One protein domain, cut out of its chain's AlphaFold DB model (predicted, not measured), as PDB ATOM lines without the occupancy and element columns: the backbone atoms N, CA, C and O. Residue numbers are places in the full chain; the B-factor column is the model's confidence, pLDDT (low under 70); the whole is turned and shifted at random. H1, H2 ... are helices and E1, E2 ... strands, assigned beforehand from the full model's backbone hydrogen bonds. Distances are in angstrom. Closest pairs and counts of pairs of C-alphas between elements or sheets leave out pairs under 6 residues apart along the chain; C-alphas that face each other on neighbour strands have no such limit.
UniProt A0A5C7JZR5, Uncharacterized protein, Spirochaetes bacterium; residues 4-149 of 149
ATOM      1  N   ASP A   4       0.479  18.758 -24.768       58.03
ATOM      2  CA  ASP A   4       0.838  17.742 -25.759       58.03
ATOM      3  C   ASP A   4       0.442  16.332 -25.322       58.03
ATOM      4  O   ASP A   4       0.033  15.511 -26.137       58.03
ATOM      5  N   PHE A   5       0.475  16.049 -24.015       57.72
ATOM      6  CA  PHE A   5       0.089  14.738 -23.493       57.72
ATOM      7  C   PHE A   5      -1.427  14.517 -23.572       57.72
ATOM      8  O   PHE A   5      -1.883  13.419 -23.893       57.72
ATOM      9  N   ARG A   6      -2.222  15.569 -23.323       61.44
ATOM     10  CA  ARG A   6      -3.684  15.522 -23.487       61.44
ATOM     11  C   ARG A   6      -4.070  15.380 -24.956       61.44
ATOM     12  O   ARG A   6      -4.934  14.566 -25.260       61.44
ATOM     13  N   TYR A   7      -3.409  16.120 -25.844       58.97
ATOM     14  CA  TYR A   7      -3.639  16.041 -27.287       58.97
ATOM     15  C   TYR A   7      -3.300  14.646 -27.832       58.97
ATOM     16  O   TYR A   7      -4.118  14.016 -28.497       58.97
ATOM     17  N   TYR A   8      -2.148  14.100 -27.432       59.62
ATOM     18  CA  TYR A   8      -1.721  12.754 -27.808       59.62
ATOM     19  C   TYR A   8      -2.684  11.663 -27.329       59.62
ATOM     20  O   TYR A   8      -2.929  10.709 -28.065       59.62
ATOM     21  N   LEU A   9      -3.229  11.778 -26.111       58.56
ATOM     22  CA  LEU A   9      -4.238  10.844 -25.597       58.56
ATOM     23  C   LEU A   9      -5.570  10.966 -26.342       58.56
ATOM     24  O   LEU A   9      -6.190   9.943 -26.620       58.56
ATOM     25  N   LEU A  10      -5.994  12.185 -26.683       60.75
ATOM     26  CA  LEU A  10      -7.227  12.411 -27.431       60.75
ATOM     27  C   LEU A  10      -7.125  11.825 -28.844       60.75
ATOM     28  O   LEU A  10      -8.000  11.068 -29.252       60.75
ATOM     29  N   GLU A  11      -6.024  12.081 -29.555       60.31
ATOM     30  CA  GLU A  11      -5.774  11.463 -30.860       60.31
ATOM     31  C   GLU A  11      -5.608   9.944 -30.759       60.31
ATOM     32  O   GLU A  11      -6.116   9.213 -31.602       60.31
ATOM     33  N   ALA A  12      -4.951   9.433 -29.710       60.16
ATOM     34  CA  ALA A  12      -4.851   7.991 -29.481       60.16
ATOM     35  C   ALA A  12      -6.223   7.327 -29.363       60.16
ATOM     36  O   ALA A  12      -6.412   6.227 -29.877       60.16
ATOM     37  N   PHE A  13      -7.143   7.985 -28.657       61.38
ATOM     38  CA  PHE A  13      -8.485   7.481 -28.407       61.38
ATOM     39  C   PHE A  13      -9.367   7.597 -29.654       61.38
ATOM     40  O   PHE A  13     -10.068   6.651 -29.992       61.38
ATOM     41  N   LEU A  14      -9.278   8.719 -30.378       60.03
ATOM     42  CA  LEU A  14     -10.000   8.941 -31.634       60.03
ATOM     43  C   LEU A  14      -9.525   8.008 -32.758       60.03
ATOM     44  O   LEU A  14     -10.331   7.585 -33.581       60.03
ATOM     45  N   ASN A  15      -8.240   7.646 -32.768       63.41
ATOM     46  CA  ASN A  15      -7.640   6.789 -33.794       63.41
ATOM     47  C   ASN A  15      -7.601   5.301 -33.402       63.41
ATOM     48  O   ASN A  15      -6.935   4.505 -34.073       63.41
ATOM     49  N   ALA A  16      -8.257   4.908 -32.305       73.44
ATOM     50  CA  ALA A  16      -8.352   3.513 -31.896       73.44
ATOM     51  C   ALA A  16      -9.451   2.795 -32.698       73.44
ATOM     52  O   ALA A  16     -10.638   3.032 -32.493       73.44
ATOM     53  N   HIS A  17      -9.063   1.878 -33.584       77.19
ATOM     54  CA  HIS A  17      -9.983   1.042 -34.357       77.19
ATOM     55  C   HIS A  17      -9.656  -0.434 -34.119       77.19
ATOM     56  O   HIS A  17      -8.496  -0.827 -34.206       77.19
ATOM     57  N   GLU A  18     -10.650  -1.240 -33.732       81.69
ATOM     58  CA  GLU A  18     -10.462  -2.652 -33.332       81.69
ATOM     59  C   GLU A  18      -9.416  -2.842 -32.203       81.69
ATOM     60  O   GLU A  18      -8.750  -3.870 -32.077       81.69
ATOM     61  N   GLY A  19      -9.238  -1.820 -31.359       83.81
ATOM     62  CA  GLY A  19      -8.213  -1.802 -30.314       83.81
ATOM     63  C   GLY A  19      -6.784  -1.605 -30.833       83.81
ATOM     64  O   GLY A  19      -5.848  -1.762 -30.051       83.81
ATOM     65  N   ILE A  20      -6.606  -1.265 -32.113       87.81
ATOM     66  CA  ILE A  20      -5.348  -0.834 -32.725       87.81
ATOM     67  C   ILE A  20      -5.329   0.689 -32.739       87.81
ATOM     68  O   ILE A  20      -6.260   1.322 -33.230       87.81
ATOM     69  N   ARG A  21      -4.254   1.286 -32.232       90.00
ATOM     70  CA  ARG A  21      -4.015   2.717 -32.361       90.00
ATOM     71  C   ARG A  21      -3.336   3.001 -33.691       90.00
ATOM     72  O   ARG A  21      -2.213   2.540 -33.916       90.00
ATOM     73  N   TYR A  22      -3.991   3.813 -34.511       90.88
ATOM     74  CA  TYR A  22      -3.423   4.284 -35.762       90.88
ATOM     75  C   TYR A  22      -2.739   5.645 -35.611       90.88
ATOM     76  O   TYR A  22      -3.205   6.514 -34.872       90.88
ATOM     77  N   THR A  23      -1.615   5.825 -36.301       92.56
ATOM     78  CA  THR A  23      -0.899   7.107 -36.386       92.56
ATOM     79  C   THR A  23      -0.702   7.505 -37.839       92.56
ATOM     80  O   THR A  23      -0.521   6.652 -38.709       92.56
ATOM     81  N   LYS A  24      -0.751   8.806 -38.111       93.44
ATOM     82  CA  LYS A  24      -0.431   9.353 -39.426       93.44
ATOM     83  C   LYS A  24       1.089   9.300 -39.635       93.44
ATOM     84  O   LYS A  24       1.793   9.765 -38.740       93.44
ATOM     85  N   PRO A  25       1.595   8.729 -40.743       93.81
ATOM     86  CA  PRO A  25       3.010   8.831 -41.093       93.81
ATOM     87  C   PRO A  25       3.450  10.291 -41.230       93.81
ATOM     88  O   PRO A  25       2.651  11.144 -41.628       93.81
ATOM     89  N   ASP A  26       4.714  10.583 -40.955       93.62
ATOM     90  CA  ASP A  26       5.263  11.888 -41.311       93.62
ATOM     91  C   ASP A  26       5.345  12.026 -42.844       93.62
ATOM     92  O   ASP A  26       5.575  11.049 -43.561       93.62
ATOM     93  N   PHE A  27       5.097  13.229 -43.365       92.75
ATOM     94  CA  PHE A  27       5.169  13.474 -44.807       92.75
ATOM     95  C   PHE A  27       6.603  13.354 -45.328       92.75
ATOM     96  O   PHE A  27       6.820  12.796 -46.402       92.75
ATOM     97  N   GLU A  28       7.572  13.865 -44.567       93.00
ATOM     98  CA  GLU A  28       8.981  13.898 -44.948       93.00
ATOM     99  C   GLU A  28       9.591  12.487 -44.926       93.00
ATOM    100  O   GLU A  28      10.389  12.147 -45.799       93.00
ATOM    101  N   ASP A  29       9.141  11.620 -44.013       90.69
ATOM    102  CA  ASP A  29       9.551  10.208 -43.973       90.69
ATOM    103  C   ASP A  29       9.105   9.424 -45.227       90.69
ATOM    104  O   ASP A  29       9.759   8.460 -45.633       90.69
ATOM    105  N   GLU A  30       8.010   9.844 -45.872       91.56
ATOM    106  CA  GLU A  30       7.432   9.211 -47.069       91.56
ATOM    107  C   GLU A  30       7.619  10.079 -48.341       91.56
ATOM    108  O   GLU A  30       7.004   9.822 -49.382       91.56
ATOM    109  N   ILE A  31       8.492  11.098 -48.298       92.94
ATOM    110  CA  ILE A  31       8.641  12.133 -49.343       92.94
ATOM    111  C   ILE A  31       8.918  11.556 -50.737       92.94
ATOM    112  O   ILE A  31       8.391  12.029 -51.746       92.94
ATOM    113  N   HIS A  32       9.712  10.487 -50.809       93.00
ATOM    114  CA  HIS A  32      10.043   9.818 -52.066       93.00
ATOM    115  C   HIS A  32       8.816   9.174 -52.724       93.00
ATOM    116  O   HIS A  32       8.669   9.228 -53.948       93.00
ATOM    117  N   GLU A  33       7.923   8.585 -51.928       92.06
ATOM    118  CA  GLU A  33       6.691   7.972 -52.425       92.06
ATOM    119  C   GLU A  33       5.712   9.054 -52.888       92.06
ATOM    120  O   GLU A  33       5.132   8.935 -53.971       92.06
ATOM    121  N   PHE A  34       5.603  10.157 -52.141       94.31
ATOM    122  CA  PHE A  34       4.804  11.308 -52.554       94.31
ATOM    123  C   PHE A  34       5.306  11.933 -53.860       94.31
ATOM    124  O   PHE A  34       4.493  12.177 -54.750       94.31
ATOM    125  N   HIS A  35       6.618  12.119 -54.042       94.19
ATOM    126  CA  HIS A  35       7.175  12.593 -55.315       94.19
ATOM    127  C   HIS A  35       6.899  11.636 -56.477       94.19
ATOM    128  O   HIS A  35       6.583  12.085 -57.578       94.19
ATOM    129  N   ARG A  36       6.983  10.316 -56.256       91.38
ATOM    130  CA  ARG A  36       6.655   9.336 -57.301       91.38
ATOM    131  C   ARG A  36       5.201   9.475 -57.747       91.38
ATOM    132  O   ARG A  36       4.933   9.457 -58.944       91.38
ATOM    133  N   VAL A  37       4.278   9.614 -56.797       90.88
ATOM    134  CA  VAL A  37       2.843   9.757 -57.080       90.88
ATOM    135  C   VAL A  37       2.530  11.115 -57.715       90.88
ATOM    136  O   VAL A  37       1.785  11.157 -58.691       90.88
ATOM    137  N   ALA A  38       3.153  12.196 -57.238       92.94
ATOM    138  CA  ALA A  38       3.070  13.529 -57.836       92.94
ATOM    139  C   ALA A  38       3.451  13.499 -59.323       92.94
ATOM    140  O   ALA A  38       2.681  13.939 -60.172       92.94
ATOM    141  N   ASN A  39       4.590  12.884 -59.646       92.19
ATOM    142  CA  ASN A  39       5.051  12.740 -61.024       92.19
ATOM    143  C   ASN A  39       4.131  11.834 -61.856       92.19
ATOM    144  O   ASN A  39       3.879  12.128 -63.020       92.19
ATOM    145  N   HIS A  40       3.624  10.742 -61.275       88.38
ATOM    146  CA  HIS A  40       2.750   9.799 -61.979       88.38
ATOM    147  C   HIS A  40       1.428  10.437 -62.423       88.38
ATOM    148  O   HIS A  40       0.989  10.200 -63.544       88.38
ATOM    149  N   PHE A  41       0.824  11.261 -61.564       88.69
ATOM    150  CA  PHE A  41      -0.436  11.949 -61.859       88.69
ATOM    151  C   PHE A  41      -0.250  13.382 -62.374       88.69
ATOM    152  O   PHE A  41      -1.237  14.067 -62.619       88.69
ATOM    153  N   ASN A  42       0.995  13.836 -62.553       92.25
ATOM    154  CA  ASN A  42       1.326  15.207 -62.947       92.25
ATOM    155  C   ASN A  42       0.685  16.274 -62.028       92.25
ATOM    156  O   ASN A  42       0.095  17.249 -62.488       92.25
ATOM    157  N   ILE A  43       0.788  16.066 -60.711       92.50
ATOM    158  CA  ILE A  43       0.241  16.936 -59.659       92.50
ATOM    159  C   ILE A  43       1.398  17.631 -58.935       92.50
ATOM    160  O   ILE A  43       2.414  17.005 -58.640       92.50
ATOM    161  N   ASP A  44       1.227  18.904 -58.576       95.25
ATOM    162  CA  ASP A  44       2.174  19.608 -57.707       95.25
ATOM    163  C   ASP A  44       2.259  18.945 -56.315       95.25
ATOM    164  O   ASP A  44       1.260  18.780 -55.605       95.25
ATOM    165  N   ILE A  45       3.479  18.612 -55.896       95.38
ATOM    166  CA  ILE A  45       3.772  18.036 -54.584       95.38
ATOM    167  C   ILE A  45       3.265  18.911 -53.428       95.38
ATOM    168  O   ILE A  45       2.805  18.378 -52.417       95.38
ATOM    169  N   HIS A  46       3.274  20.241 -53.567       95.25
ATOM    170  CA  HIS A  46       2.774  21.152 -52.533       95.25
ATOM    171  C   HIS A  46       1.257  21.051 -52.352       95.25
ATOM    172  O   HIS A  46       0.752  21.163 -51.227       95.25
ATOM    173  N   HIS A  47       0.528  20.781 -53.439       95.25
ATOM    174  CA  HIS A  47      -0.904  20.517 -53.378       95.25
ATOM    175  C   HIS A  47      -1.177  19.205 -52.632       95.25
ATOM    176  O   HIS A  47      -2.004  19.180 -51.717       95.25
ATOM    177  N   ILE A  48      -0.411  18.150 -52.938       95.75
ATOM    178  CA  ILE A  48      -0.504  16.863 -52.235       95.75
ATOM    179  C   ILE A  48      -0.176  17.024 -50.750       95.75
ATOM    180  O   ILE A  48      -0.929  16.524 -49.919       95.75
ATOM    181  N   LYS A  49       0.889  17.755 -50.395       96.19
ATOM    182  CA  LYS A  49       1.267  18.011 -48.997       96.19
ATOM    183  C   LYS A  49       0.141  18.702 -48.228       96.19
ATOM    184  O   LYS A  49      -0.282  18.219 -47.181       96.19
ATOM    185  N   SER A  50      -0.412  19.774 -48.795       95.81
ATOM    186  CA  SER A  50      -1.500  20.541 -48.172       95.81
ATOM    187  C   SER A  50      -2.770  19.705 -47.970       95.81
ATOM    188  O   SER A  50      -3.473  19.853 -46.968       95.81
ATOM    189  N   ALA A  51      -3.087  18.828 -48.927       96.12
ATOM    190  CA  ALA A  51      -4.199  17.890 -48.811       96.12
ATOM    191  C   ALA A  51      -3.894  16.786 -47.786       96.12
ATOM    192  O   ALA A  51      -4.762  16.436 -46.983       96.12
ATOM    193  N   TYR A  52      -2.660  16.278 -47.768       96.75
ATOM    194  CA  TYR A  52      -2.222  15.250 -46.835       96.75
ATOM    195  C   TYR A  52      -2.322  15.743 -45.404       96.75
ATOM    196  O   TYR A  52      -2.930  15.055 -44.599       96.75
ATOM    197  N   GLU A  53      -1.830  16.940 -45.083       94.31
ATOM    198  CA  GLU A  53      -1.898  17.527 -43.737       94.31
ATOM    199  C   GLU A  53      -3.335  17.561 -43.189       94.31
ATOM    200  O   GLU A  53      -3.557  17.237 -42.022       94.31
ATOM    201  N   LYS A  54      -4.321  17.825 -44.054       93.31
ATOM    202  CA  LYS A  54      -5.753  17.880 -43.713       93.31
ATOM    203  C   LYS A  54      -6.456  16.522 -43.729       93.31
ATOM    204  O   LYS A  54      -7.549  16.407 -43.172       93.31
ATOM    205  N   ALA A  55      -5.865  15.513 -44.368       93.50
ATOM    206  CA  ALA A  55      -6.436  14.176 -44.443       93.50
ATOM    207  C   ALA A  55      -6.627  13.605 -43.035       93.50
ATOM    208  O   ALA A  55      -5.748  13.730 -42.173       93.50
ATOM    209  N   LYS A  56      -7.771  12.954 -42.828       89.31
ATOM    210  CA  LYS A  56      -8.106  12.232 -41.599       89.31
ATOM    211  C   LYS A  56      -8.036  10.736 -41.858       89.31
ATOM    212  O   LYS A  56      -8.228  10.291 -42.988       89.31
ATOM    213  N   ALA A  57      -7.762   9.976 -40.805       90.94
ATOM    214  CA  ALA A  57      -7.841   8.531 -40.867       90.94
ATOM    215  C   ALA A  57      -9.309   8.096 -40.989       90.94
ATOM    216  O   ALA A  57     -10.154   8.528 -40.204       90.94
ATOM    217  N   GLU A  58      -9.599   7.202 -41.926       93.31
ATOM    218  CA  GLU A  58     -10.909   6.574 -42.099       93.31
ATOM    219  C   GLU A  58     -10.769   5.064 -42.335       93.31
ATOM    220  O   GLU A  58      -9.711   4.615 -42.783       93.31
ATOM    221  N   PRO A  59     -11.786   4.243 -42.016       93.12
ATOM    222  CA  PRO A  59     -11.733   2.815 -42.300       93.12
ATOM    223  C   PRO A  59     -11.601   2.560 -43.802       93.12
ATOM    224  O   PRO A  59     -12.315   3.158 -44.608       93.12
ATOM    225  N   LEU A  60     -10.735   1.624 -44.189       92.00
ATOM    226  CA  LEU A  60     -10.623   1.202 -45.579       92.00
ATOM    227  C   LEU A  60     -11.903   0.478 -46.006       92.00
ATOM    228  O   LEU A  60     -12.135  -0.680 -45.665       92.00
ATOM    229  N   THR A  61     -12.740   1.171 -46.771       90.94
ATOM    230  CA  THR A  61     -13.999   0.611 -47.262       90.94
ATOM    231  C   THR A  61     -13.781  -0.298 -48.470       90.94
ATOM    232  O   THR A  61     -12.783  -0.199 -49.194       90.94
ATOM    233  N   LYS A  62     -14.768  -1.159 -48.749       84.75
ATOM    234  CA  LYS A  62     -14.783  -1.971 -49.972       84.75
ATOM    235  C   LYS A  62     -14.750  -1.099 -51.233       84.75
ATOM    236  O   LYS A  62     -14.037  -1.425 -52.168       84.75
ATOM    237  N   ASN A  63     -15.443   0.042 -51.228       86.19
ATOM    238  CA  ASN A  63     -15.470   0.966 -52.364       86.19
ATOM    239  C   ASN A  63     -14.080   1.527 -52.713       86.19
ATOM    240  O   ASN A  63     -13.750   1.647 -53.888       86.19
ATOM    241  N   ILE A  64     -13.272   1.862 -51.700       87.94
ATOM    242  CA  ILE A  64     -11.887   2.312 -51.906       87.94
ATOM    243  C   ILE A  64     -11.032   1.137 -52.380       87.94
ATOM    244  O   ILE A  64     -10.314   1.260 -53.367       87.94
ATOM    245  N   THR A  65     -11.140  -0.007 -51.695       83.88
ATOM    246  CA  THR A  65     -10.398  -1.231 -52.025       83.88
ATOM    247  C   THR A  65     -10.616  -1.627 -53.483       83.88
ATOM    248  O   THR A  65      -9.649  -1.724 -54.220       83.88
ATOM    249  N   ASP A  66     -11.860  -1.737 -53.949       81.44
ATOM    250  CA  ASP A  66     -12.190  -2.157 -55.320       81.44
ATOM    251  C   ASP A  66     -11.616  -1.223 -56.413       81.44
ATOM    252  O   ASP A  66     -11.495  -1.633 -57.564       81.44
ATOM    253  N   ARG A  67     -11.264   0.027 -56.073       82.56
ATOM    254  CA  ARG A  67     -10.756   1.057 -57.002       82.56
ATOM    255  C   ARG A  67      -9.267   1.375 -56.823       82.56
ATOM    256  O   ARG A  67      -8.777   2.333 -57.417       82.56
ATOM    257  N   LEU A  68      -8.562   0.630 -55.971       84.31
ATOM    258  CA  LEU A  68      -7.159   0.878 -55.636       84.31
ATOM    259  C   LEU A  68      -6.233   0.202 -56.670       84.31
ATOM    260  O   LEU A  68      -6.048  -1.012 -56.673       84.31
ATOM    261  N   GLU A  69      -5.651   0.978 -57.580       70.38
ATOM    262  CA  GLU A  69      -5.090   0.444 -58.837       70.38
ATOM    263  C   GLU A  69      -3.728  -0.266 -58.699       70.38
ATOM    264  O   GLU A  69      -3.350  -1.064 -59.552       70.38
ATOM    265  N   ASN A  70      -2.970  -0.000 -57.631       68.50
ATOM    266  CA  ASN A  70      -1.556  -0.390 -57.510       68.50
ATOM    267  C   ASN A  70      -1.228  -1.174 -56.224       68.50
ATOM    268  O   ASN A  70      -0.093  -1.130 -55.736       68.50
ATOM    269  N   THR A  71      -2.204  -1.878 -55.648       62.19
ATOM    270  CA  THR A  71      -2.002  -2.631 -54.405       62.19
ATOM    271  C   THR A  71      -2.064  -4.141 -54.616       62.19
ATOM    272  O   THR A  71      -3.021  -4.686 -55.164       62.19
ATOM    273  N   ASP A  72      -1.071  -4.855 -54.082       58.62
ATOM    274  CA  ASP A  72      -1.108  -6.322 -53.996       58.62
ATOM    275  C   ASP A  72      -2.206  -6.798 -53.031       58.62
ATOM    276  O   ASP A  72      -2.599  -7.966 -53.046       58.62
ATOM    277  N   ALA A  73      -2.704  -5.900 -52.171       55.16
ATOM    278  CA  ALA A  73      -3.824  -6.181 -51.284       55.16
ATOM    279  C   ALA A  73      -5.145  -6.374 -52.047       55.16
ATOM    280  O   ALA A  73      -6.073  -6.940 -51.484       55.16
ATOM    281  N   ASN A  74      -5.243  -5.997 -53.321       57.38
ATOM    282  CA  ASN A  74      -6.444  -6.233 -54.125       57.38
ATOM    283  C   ASN A  74      -6.459  -7.582 -54.830       57.38
ATOM    284  O   ASN A  74      -7.457  -7.944 -55.436       57.38
ATOM    285  N   ASP A  75      -5.389  -8.364 -54.715       62.19
ATOM    286  CA  ASP A  75      -5.361  -9.683 -55.324       62.19
ATOM    287  C   ASP A  75      -6.149 -10.691 -54.472       62.19
ATOM    288  O   ASP A  75      -5.822 -10.937 -53.303       62.19
ATOM    289  N   ASP A  76      -7.201 -11.271 -55.046       59.44
ATOM    290  CA  ASP A  76      -8.068 -12.266 -54.397       59.44
ATOM    291  C   ASP A  76      -7.388 -13.624 -54.181       59.44
ATOM    292  O   ASP A  76      -7.853 -14.446 -53.393       59.44
ATOM    293  N   THR A  77      -6.231 -13.848 -54.802       57.25
ATOM    294  CA  THR A  77      -5.395 -15.039 -54.593       57.25
ATOM    295  C   THR A  77      -4.377 -14.862 -53.456       57.25
ATOM    296  O   THR A  77      -3.532 -15.739 -53.225       57.25
ATOM    297  N   LEU A  78      -4.419 -13.731 -52.734       62.03
ATOM    298  CA  LEU A  78      -3.519 -13.460 -51.618       62.03
ATOM    299  C   LEU A  78      -3.824 -14.379 -50.425       62.03
ATOM    300  O   LEU A  78      -4.734 -14.142 -49.634       62.03
ATOM    301  N   THR A  79      -2.996 -15.407 -50.260       62.31
ATOM    302  CA  THR A  79      -3.015 -16.316 -49.107       62.31
ATOM    303  C   THR A  79      -1.762 -16.147 -48.254       62.31
ATOM    304  O   THR A  79      -0.738 -15.637 -48.719       62.31
ATOM    305  N   ILE A  80      -1.795 -16.630 -47.005       62.47
ATOM    306  CA  ILE A  80      -0.615 -16.642 -46.121       62.47
ATOM    307  C   ILE A  80       0.561 -17.359 -46.807       62.47
ATOM    308  O   ILE A  80       1.687 -16.863 -46.766       62.47
ATOM    309  N   ALA A  81       0.299 -18.471 -47.501       60.56
ATOM    310  CA  ALA A  81       1.309 -19.244 -48.222       60.56
ATOM    311  C   ALA A  81       1.953 -18.453 -49.381       60.56
ATOM    312  O   ALA A  81       3.180 -18.420 -49.493       60.56
ATOM    313  N   ASN A  82       1.151 -17.741 -50.182       64.88
ATOM    314  CA  ASN A  82       1.636 -17.013 -51.364       64.88
ATOM    315  C   ASN A  82       2.156 -15.601 -51.043       64.88
ATOM    316  O   ASN A  82       2.877 -15.002 -51.845       64.88
ATOM    317  N   SER A  83       1.846 -15.072 -49.855       62.59
ATOM    318  CA  SER A  83       2.306 -13.754 -49.402       62.59
ATOM    319  C   SER A  83       3.833 -13.655 -49.335       62.59
ATOM    320  O   SER A  83       4.401 -12.644 -49.751       62.59
ATOM    321  N   LYS A  84       4.518 -14.726 -48.901       59.56
ATOM    322  CA  LYS A  84       5.988 -14.780 -48.825       59.56
ATOM    323  C   LYS A  84       6.639 -14.658 -50.204       59.56
ATOM    324  O   LYS A  84       7.593 -13.899 -50.350       59.56
ATOM    325  N   GLN A  85       6.107 -15.356 -51.212       57.72
ATOM    326  CA  GLN A  85       6.614 -15.307 -52.590       57.72
ATOM    327  C   GLN A  85       6.327 -13.965 -53.271       57.72
ATOM    328  O   GLN A  85       7.207 -13.409 -53.926       57.72
ATOM    329  N   ARG A  86       5.127 -13.402 -53.090       62.38
ATOM    330  CA  ARG A  86       4.761 -12.103 -53.680       62.38
ATOM    331  C   ARG A  86       5.591 -10.965 -53.101       62.38
ATOM    332  O   ARG A  86       6.102 -10.137 -53.842       62.38
ATOM    333  N   LEU A  87       5.831 -10.976 -51.794       55.88
ATOM    334  CA  LEU A  87       6.689  -9.983 -51.148       55.88
ATOM    335  C   LEU A  87       8.166 -10.123 -51.564       55.88
ATOM    336  O   LEU A  87       8.847  -9.106 -51.700       55.88
ATOM    337  N   ALA A  88       8.635 -11.345 -51.851       51.81
ATOM    338  CA  ALA A  88       9.956 -11.585 -52.433       51.81
ATOM    339  C   ALA A  88      10.073 -11.076 -53.886       51.81
ATOM    340  O   ALA A  88      11.099 -10.501 -54.240       51.81
ATOM    341  N   LYS A  89       9.012 -11.207 -54.703       49.47
ATOM    342  CA  LYS A  89       8.963 -10.744 -56.107       49.47
ATOM    343  C   LYS A  89       9.151  -9.227 -56.255       49.47
ATOM    344  O   LYS A  89       9.711  -8.785 -57.250       49.47
ATOM    345  N   TYR A  90       8.742  -8.439 -55.258       50.22
ATOM    346  CA  TYR A  90       8.903  -6.976 -55.245       50.22
ATOM    347  C   TYR A  90      10.154  -6.488 -54.484       50.22
ATOM    348  O   TYR A  90      10.241  -5.307 -54.153       50.22
ATOM    349  N   GLY A  91      11.103  -7.375 -54.145       42.16
ATOM    350  CA  GLY A  91      12.340  -7.006 -53.439       42.16
ATOM    351  C   GLY A  91      12.143  -6.570 -51.979       42.16
ATOM    352  O   GLY A  91      13.013  -5.922 -51.396       42.16
ATOM    353  N   ARG A  92      10.997  -6.887 -51.360       54.69
ATOM    354  CA  ARG A  92      10.634  -6.387 -50.023       54.69
ATOM    355  C   ARG A  92      11.107  -7.359 -48.942       54.69
ATOM    356  O   ARG A  92      10.606  -8.474 -48.811       54.69
ATOM    357  N   SER A  93      12.089  -6.917 -48.158       58.50
ATOM    358  CA  SER A  93      12.779  -7.710 -47.138       58.50
ATOM    359  C   SER A  93      11.835  -8.292 -46.073       58.50
ATOM    360  O   SER A  93      10.875  -7.655 -45.629       58.50
ATOM    361  N   ALA A  94      12.176  -9.478 -45.559       65.62
ATOM    362  CA  ALA A  94      11.524 -10.088 -44.395       65.62
ATOM    363  C   ALA A  94      11.454  -9.144 -43.174       65.62
ATOM    364  O   ALA A  94      10.577  -9.294 -42.324       65.62
ATOM    365  N   SER A  95      12.343  -8.147 -43.086       69.69
ATOM    366  CA  SER A  95      12.314  -7.135 -42.027       69.69
ATOM    367  C   SER A  95      11.067  -6.247 -42.076       69.69
ATOM    368  O   SER A  95      10.493  -5.999 -41.020       69.69
ATOM    369  N   ARG A  96      10.565  -5.849 -43.257       71.50
ATOM    370  CA  ARG A  96       9.325  -5.052 -43.361       71.50
ATOM    371  C   ARG A  96       8.092  -5.838 -42.908       71.50
ATOM    372  O   ARG A  96       7.214  -5.281 -42.258       71.50
ATOM    373  N   GLN A  97       8.053  -7.145 -43.183       71.00
ATOM    374  CA  GLN A  97       6.989  -8.031 -42.692       71.00
ATOM    375  C   GLN A  97       7.019  -8.156 -41.172       71.00
ATOM    376  O   GLN A  97       5.992  -7.988 -40.521       71.00
ATOM    377  N   ARG A  98       8.202  -8.421 -40.603       77.69
ATOM    378  CA  ARG A  98       8.374  -8.485 -39.147       77.69
ATOM    379  C   ARG A  98       7.997  -7.162 -38.496       77.69
ATOM    380  O   ARG A  98       7.368  -7.180 -37.448       77.69
ATOM    381  N   TYR A  99       8.335  -6.039 -39.126       83.06
ATOM    382  CA  TYR A  99       7.991  -4.716 -38.625       83.06
ATOM    383  C   TYR A  99       6.480  -4.453 -38.652       83.06
ATOM    384  O   TYR A  99       5.929  -4.005 -37.651       83.06
ATOM    385  N   ALA A 100       5.782  -4.794 -39.740       81.88
ATOM    386  CA  ALA A 100       4.321  -4.708 -39.789       81.88
ATOM    387  C   ALA A 100       3.671  -5.633 -38.744       81.88
ATOM    388  O   ALA A 100       2.860  -5.179 -37.943       81.88
ATOM    389  N   ALA A 101       4.094  -6.899 -38.672       81.88
ATOM    390  CA  ALA A 101       3.604  -7.845 -37.672       81.88
ATOM    391  C   ALA A 101       3.838  -7.344 -36.238       81.88
ATOM    392  O   ALA A 101       2.957  -7.450 -35.387       81.88
ATOM    393  N   TYR A 102       5.006  -6.754 -35.974       85.81
ATOM    394  CA  TYR A 102       5.334  -6.128 -34.699       85.81
ATOM    395  C   TYR A 102       4.402  -4.948 -34.389       85.81
ATOM    396  O   TYR A 102       3.868  -4.882 -33.286       85.81
ATOM    397  N   GLN A 103       4.156  -4.051 -35.344       89.06
ATOM    398  CA  GLN A 103       3.240  -2.916 -35.174       89.06
ATOM    399  C   GLN A 103       1.811  -3.370 -34.846       89.06
ATOM    400  O   GLN A 103       1.230  -2.923 -33.853       89.06
ATOM    401  N   PHE A 104       1.273  -4.326 -35.612       86.38
ATOM    402  CA  PHE A 104      -0.059  -4.885 -35.367       86.38
ATOM    403  C   PHE A 104      -0.133  -5.626 -34.026       86.38
ATOM    404  O   PHE A 104      -1.069  -5.407 -33.260       86.38
ATOM    405  N   LYS A 105       0.883  -6.430 -33.678       85.56
ATOM    406  CA  LYS A 105       0.967  -7.116 -32.375       85.56
ATOM    407  C   LYS A 105       0.969  -6.129 -31.205       85.56
ATOM    408  O   LYS A 105       0.333  -6.388 -30.188       85.56
ATOM    409  N   ASN A 106       1.671  -5.007 -31.349       87.31
ATOM    410  CA  ASN A 106       1.745  -3.962 -30.327       87.31
ATOM    411  C   ASN A 106       0.604  -2.941 -30.409       87.31
ATOM    412  O   ASN A 106       0.618  -1.976 -29.645       87.31
ATOM    413  N   LYS A 107      -0.371  -3.134 -31.311       86.25
ATOM    414  CA  LYS A 107      -1.526  -2.244 -31.492       86.25
ATOM    415  C   LYS A 107      -1.126  -0.787 -31.760       86.25
ATOM    416  O   LYS A 107      -1.824   0.131 -31.340       86.25
ATOM    417  N   LYS A 108       0.004  -0.572 -32.436       91.25
ATOM    418  CA  LYS A 108       0.530   0.746 -32.817       91.25
ATOM    419  C   LYS A 108       0.954   0.675 -34.274       91.25
ATOM    420  O   LYS A 108       2.002   0.104 -34.565       91.25
ATOM    421  N   VAL A 109       0.109   1.177 -35.165       91.31
ATOM    422  CA  VAL A 109       0.253   0.982 -36.610       91.31
ATOM    423  C   VAL A 109       0.153   2.320 -37.319       91.31
ATOM    424  O   VAL A 109      -0.825   3.041 -37.173       91.31
ATOM    425  N   GLU A 110       1.138   2.641 -38.142       93.62
ATOM    426  CA  GLU A 110       0.993   3.757 -39.072       93.62
ATOM    427  C   GLU A 110      -0.050   3.446 -40.144       93.62
ATOM    428  O   GLU A 110      -0.055   2.364 -40.737       93.62
ATOM    429  N   THR A 111      -0.933   4.392 -40.431       95.00
ATOM    430  CA  THR A 111      -1.926   4.216 -41.493       95.00
ATOM    431  C   THR A 111      -1.246   4.102 -42.860       95.00
ATOM    432  O   THR A 111      -0.325   4.870 -43.149       95.00
ATOM    433  N   PRO A 112      -1.728   3.233 -43.757       95.00
ATOM    434  CA  PRO A 112      -1.485   3.383 -45.185       95.00
ATOM    435  C   PRO A 112      -1.993   4.739 -45.691       95.00
ATOM    436  O   PRO A 112      -2.962   5.291 -45.159       95.00
ATOM    437  N   ILE A 113      -1.341   5.251 -46.731       96.31
ATOM    438  CA  ILE A 113      -1.672   6.532 -47.357       96.31
ATOM    439  C   ILE A 113      -2.210   6.239 -48.750       96.31
ATOM    440  O   ILE A 113      -1.532   5.597 -49.554       96.31
ATOM    441  N   ILE A 114      -3.417   6.709 -49.037       95.62
ATOM    442  CA  ILE A 114      -4.078   6.542 -50.329       95.62
ATOM    443  C   ILE A 114      -4.322   7.925 -50.916       95.62
ATOM    444  O   ILE A 114      -4.838   8.800 -50.235       95.62
ATOM    445  N   LEU A 115      -3.975   8.123 -52.176       95.06
ATOM    446  CA  LEU A 115      -4.355   9.291 -52.953       95.06
ATOM    447  C   LEU A 115      -5.653   8.982 -53.701       95.06
ATOM    448  O   LEU A 115      -5.779   7.919 -54.302       95.06
ATOM    449  N   HIS A 116      -6.615   9.895 -53.649       94.50
ATOM    450  CA  HIS A 116      -7.845   9.849 -54.431       94.50
ATOM    451  C   HIS A 116      -7.812  11.000 -55.428       94.50
ATOM    452  O   HIS A 116      -7.850  12.159 -55.014       94.50
ATOM    453  N   HIS A 117      -7.749  10.669 -56.715       89.69
ATOM    454  CA  HIS A 117      -7.818  11.639 -57.798       89.69
ATOM    455  C   HIS A 117      -9.288  11.845 -58.183       89.69
ATOM    456  O   HIS A 117      -9.896  10.964 -58.793       89.69
ATOM    457  N   LYS A 118      -9.893  12.971 -57.786       89.06
ATOM    458  CA  LYS A 118     -11.356  13.164 -57.876       89.06
ATOM    459  C   LYS A 118     -11.887  13.155 -59.303       89.06
ATOM    460  O   LYS A 118     -12.988  12.660 -59.525       89.06
ATOM    461  N   GLU A 119     -11.129  13.698 -60.250       86.81
ATOM    462  CA  GLU A 119     -11.578  13.845 -61.640       86.81
ATOM    463  C   GLU A 119     -11.747  12.491 -62.335       86.81
ATOM    464  O   GLU A 119     -12.736  12.260 -63.025       86.81
ATOM    465  N   SER A 120     -10.810  11.570 -62.106       85.06
ATOM    466  CA  SER A 120     -10.874  10.195 -62.620       85.06
ATOM    467  C   SER A 120     -11.568   9.234 -61.655       85.06
ATOM    468  O   SER A 120     -11.873   8.106 -62.038       85.06
ATOM    469  N   ASN A 121     -11.818   9.659 -60.411       88.00
ATOM    470  CA  ASN A 121     -12.359   8.839 -59.327       88.00
ATOM    471  C   ASN A 121     -11.526   7.556 -59.090       88.00
ATOM    472  O   ASN A 121     -12.057   6.479 -58.796       88.00
ATOM    473  N   THR A 122     -10.202   7.681 -59.226       85.25
ATOM    474  CA  THR A 122      -9.234   6.591 -59.043       85.25
ATOM    475  C   THR A 122      -8.517   6.712 -57.705       85.25
ATOM    476  O   THR A 122      -8.251   7.814 -57.214       85.25
ATOM    477  N   TYR A 123      -8.207   5.563 -57.100       92.19
ATOM    478  CA  TYR A 123      -7.468   5.493 -55.845       92.19
ATOM    479  C   TYR A 123      -6.095   4.875 -56.091       92.19
ATOM    480  O   TYR A 123      -5.961   3.853 -56.764       92.19
ATOM    481  N   HIS A 124      -5.064   5.472 -55.501       91.25
ATOM    482  CA  HIS A 124      -3.684   5.033 -55.645       91.25
ATOM    483  C   HIS A 124      -3.003   4.954 -54.285       91.25
ATOM    484  O   HIS A 124      -2.993   5.906 -53.510       91.25
ATOM    485  N   LEU A 125      -2.405   3.813 -53.981       92.62
ATOM    486  CA  LEU A 125      -1.643   3.612 -52.765       92.62
ATOM    487  C   LEU A 125      -0.322   4.372 -52.868       92.62
ATOM    488  O   LEU A 125       0.529   4.035 -53.690       92.62
ATOM    489  N   VAL A 126      -0.147   5.370 -52.008       92.94
ATOM    490  CA  VAL A 126       1.106   6.119 -51.887       92.94
ATOM    491  C   VAL A 126       2.101   5.299 -51.074       92.94
ATOM    492  O   VAL A 126       3.181   4.982 -51.557       92.94
ATOM    493  N   ALA A 127       1.703   4.877 -49.870       91.69
ATOM    494  CA  ALA A 127       2.567   4.158 -48.940       91.69
ATOM    495  C   ALA A 127       1.788   3.145 -48.088       91.69
ATOM    496  O   ALA A 127       0.578   3.250 -47.885       91.69
ATOM    497  N   GLY A 128       2.503   2.156 -47.539       90.06
ATOM    498  CA  GLY A 128       1.934   1.201 -46.579       90.06
ATOM    499  C   GLY A 128       1.382  -0.105 -47.161       90.06
ATOM    500  O   GLY A 128       0.620  -0.785 -46.476       90.06
ATOM    501  N   ASN A 129       1.805  -0.527 -48.359       87.06
ATOM    502  CA  ASN A 129       1.352  -1.793 -48.968       87.06
ATOM    503  C   ASN A 129       1.523  -3.009 -48.047       87.06
ATOM    504  O   ASN A 129       0.616  -3.819 -47.901       87.06
ATOM    505  N   THR A 130       2.660  -3.122 -47.355       84.06
ATOM    506  CA  THR A 130       2.892  -4.235 -46.420       84.06
ATOM    507  C   THR A 130       1.908  -4.224 -45.248       84.06
ATOM    508  O   THR A 130       1.501  -5.292 -44.793       84.06
ATOM    509  N   ARG A 131       1.490  -3.039 -44.781       89.62
ATOM    510  CA  ARG A 131       0.496  -2.893 -43.709       89.62
ATOM    511  C   ARG A 131      -0.894  -3.319 -44.210       89.62
ATOM    512  O   ARG A 131      -1.563  -4.077 -43.517       89.62
ATOM    513  N   LEU A 132      -1.267  -2.940 -45.440       89.06
ATOM    514  CA  LEU A 132      -2.509  -3.390 -46.091       89.06
ATOM    515  C   LEU A 132      -2.549  -4.901 -46.331       89.06
ATOM    516  O   LEU A 132      -3.535  -5.554 -45.999       89.06
ATOM    517  N   MET A 133      -1.466  -5.476 -46.856       83.00
ATOM    518  CA  MET A 133      -1.372  -6.922 -47.066       83.00
ATOM    519  C   MET A 133      -1.495  -7.689 -45.748       83.00
ATOM    520  O   MET A 133      -2.211  -8.686 -45.691       83.00
ATOM    521  N   TYR A 134      -0.824  -7.227 -44.685       84.94
ATOM    522  CA  TYR A 134      -0.946  -7.838 -43.362       84.94
ATOM    523  C   TYR A 134      -2.392  -7.759 -42.855       84.94
ATOM    524  O   TYR A 134      -2.950  -8.779 -42.458       84.94
ATOM    525  N   ALA A 135      -3.023  -6.584 -42.929       87.44
ATOM    526  CA  ALA A 135      -4.412  -6.413 -42.511       87.44
ATOM    527  C   ALA A 135      -5.358  -7.371 -43.261       87.44
ATOM    528  O   ALA A 135      -6.111  -8.100 -42.618       87.44
ATOM    529  N   LYS A 136      -5.230  -7.481 -44.594       83.19
ATOM    530  CA  LYS A 136      -6.021  -8.422 -45.411       83.19
ATOM    531  C   LYS A 136      -5.820  -9.878 -44.987       83.19
ATOM    532  O   LYS A 136      -6.799 -10.586 -44.759       83.19
ATOM    533  N   LEU A 137      -4.570 -10.329 -44.837       79.69
ATOM    534  CA  LEU A 137      -4.250 -11.710 -44.436       79.69
ATOM    535  C   LEU A 137      -4.831 -12.083 -43.068       79.69
ATOM    536  O   LEU A 137      -5.160 -13.245 -42.831       79.69
ATOM    537  N   HIS A 138      -4.958 -11.097 -42.183       80.75
ATOM    538  CA  HIS A 138      -5.476 -11.265 -40.831       80.75
ATOM    539  C   HIS A 138      -6.942 -10.837 -40.675       80.75
ATOM    540  O   HIS A 138      -7.446 -10.863 -39.556       80.75
ATOM    541  N   LYS A 139      -7.636 -10.503 -41.775       83.62
ATOM    542  CA  LYS A 139      -9.041 -10.052 -41.792       83.62
ATOM    543  C   LYS A 139      -9.307  -8.847 -40.874       83.62
ATOM    544  O   LYS A 139     -10.370  -8.751 -40.272       83.62
ATOM    545  N   ILE A 140      -8.330  -7.953 -40.768       87.31
ATOM    546  CA  ILE A 140      -8.419  -6.679 -40.047       87.31
ATOM    547  C   ILE A 140      -8.882  -5.617 -41.040       87.31
ATOM    548  O   ILE A 140      -8.360  -5.569 -42.156       87.31
ATOM    549  N   THR A 141      -9.795  -4.738 -40.629       90.94
ATOM    550  CA  THR A 141     -10.133  -3.543 -41.415       90.94
ATOM    551  C   THR A 141      -9.165  -2.421 -41.032       90.94
ATOM    552  O   THR A 141      -9.232  -1.917 -39.912       90.94
ATOM    553  N   PRO A 142      -8.199  -2.031 -41.888       91.62
ATOM    554  CA  PRO A 142      -7.236  -1.005 -41.515       91.62
ATOM    555  C   PRO A 142      -7.850   0.395 -41.612       91.62
ATOM    556  O   PRO A 142      -8.681   0.655 -42.479       91.62
ATOM    557  N   MET A 143      -7.374   1.320 -40.778       94.94
ATOM    558  CA  MET A 143      -7.581   2.755 -41.000       94.94
ATOM    559  C   MET A 143      -6.552   3.270 -42.011       94.94
ATOM    560  O   MET A 143      -5.386   2.870 -41.962       94.94
ATOM    561  N   VAL A 144      -6.958   4.178 -42.891       95.50
ATOM    562  CA  VAL A 144      -6.137   4.773 -43.955       95.50
ATOM    563  C   VAL A 144      -6.280   6.290 -43.956       95.50
ATOM    564  O   VAL A 144      -7.346   6.808 -43.638       95.50
ATOM    565  N   HIS A 145      -5.225   7.013 -44.326       96.38
ATOM    566  CA  HIS A 145      -5.345   8.435 -44.654       96.38
ATOM    567  C   HIS A 145      -5.615   8.575 -46.147       96.38
ATOM    568  O   HIS A 145      -4.762   8.204 -46.958       96.38
ATOM    569  N   VAL A 146      -6.782   9.115 -46.501       95.25
ATOM    570  CA  VAL A 146      -7.134   9.389 -47.897       95.25
ATOM    571  C   VAL A 146      -6.865  10.854 -48.225       95.25
ATOM    572  O   VAL A 146      -7.438  11.772 -47.642       95.25
ATOM    573  N   VAL A 147      -5.952  11.067 -49.165       95.88
ATOM    574  CA  VAL A 147      -5.536  12.369 -49.671       95.88
ATOM    575  C   VAL A 147      -6.343  12.675 -50.916       95.88
ATOM    576  O   VAL A 147      -6.120  12.101 -51.978       95.88
ATOM    577  N   HIS A 148      -7.311  13.567 -50.771       94.62
ATOM    578  CA  HIS A 148      -8.216  13.936 -51.845       94.62
ATOM    579  C   HIS A 148      -7.645  15.085 -52.672       94.62
ATOM    580  O   HIS A 148      -7.698  16.235 -52.226       94.62
ATOM    581  N   ILE A 149      -7.177  14.772 -53.878       90.88
ATOM    582  CA  ILE A 149      -6.750  15.764 -54.867       90.88
ATOM    583  C   ILE A 149      -7.901  15.999 -55.836       90.88
ATOM    584  O   ILE A 149      -8.366  15.030 -56.475       90.88
TER     585      ILE A 149
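This is residues 4 to 149 of the 149 residues of an uncharacterized protein of Spirochaetes bacterium (UniProt A0A5C7JZR5). A strongly twisted sheet of four strands has two helices, H2 and H3, over one face, and E4 is reached from a small two-strand sheet, E1 with E3, through E3. Beyond these strands H6 and H7 pack on each other with H5 loosely beside them, while residues 4 to 10 of H1 stick out free. The printed part has 146 residues, with seven named helices and six named strands in the order H1 E1 H2 H3 E2 H4 H5 H6 E3 E4 E5 H7 E6. The larger sheet, in the order E2 E6 E4 E5, is mixed, the small one is parallel, and the class is mixed, helices and strands. The whole is compact, with a radius of gyration of the C-alphas of 15.1 A and spans of 40 by 40 by 27 A.

Begin at the larger sheet: E2 is residues 57 to 59, E6 143 to 148 and 15.6 A long, E4 113 to 117 and 13.1 A, E5 122 to 127 and 15.7 A. Find C-alpha 148, where E6 ends, at (-8.216, 13.936, -51.845). H2 takes residues 31 to 41, 15.5 A, and H3 45 to 54, 14.5 A. E1 is residues 20 to 23 and E3 108 to 110. H4 is residues 62 to 65, H5 80 to 89, H6 94 to 105 with 16.3 A, and H7 129 to 137. H1, residues 4 to 14, begins at C-alpha 4, (0.838, 17.742, -25.759).

Look at E4 and E5, an antiparallel hairpin, where N 115 and O 124 are 2.8 A apart, within hydrogen-bond range. E6 is parallel to E4, with N 147 and O 114 at 2.7 A, and antiparallel to E2, with N 144 and O 58 at 2.8 A. H2 and H3 make two layers with this sheet, helices on one face; their heights over the sheet are 9.3 A and 8.7 A. H2 and H3 touch, closest at the C-alphas of Ala 38 and Ile 45, 5.6 A. E3 runs on into E4 at 33 degrees and is parallel to E1, with N 23 and O 109 at 3.0 A. H6 touches H7, with the C-alphas of Ala 100 and Arg 131 closest at 5.8 A, and is near H5. H4 only grazes the larger sheet. Every O i to N i+4 pair is within hydrogen-bond range in H1, H2, H6 and H7, but 5 of 6 in H3 and 4 of 6 in H5; H4 is too short for such a pair.

The C-alphas farthest apart, those of Asp 4 and Thr 77, are 44.1 A apart. The printed part has no cut, and the link from H4 to H5 is long, 14 residues. Look for pLDDT under 70 at residues 4 to 15 and 70 to 95.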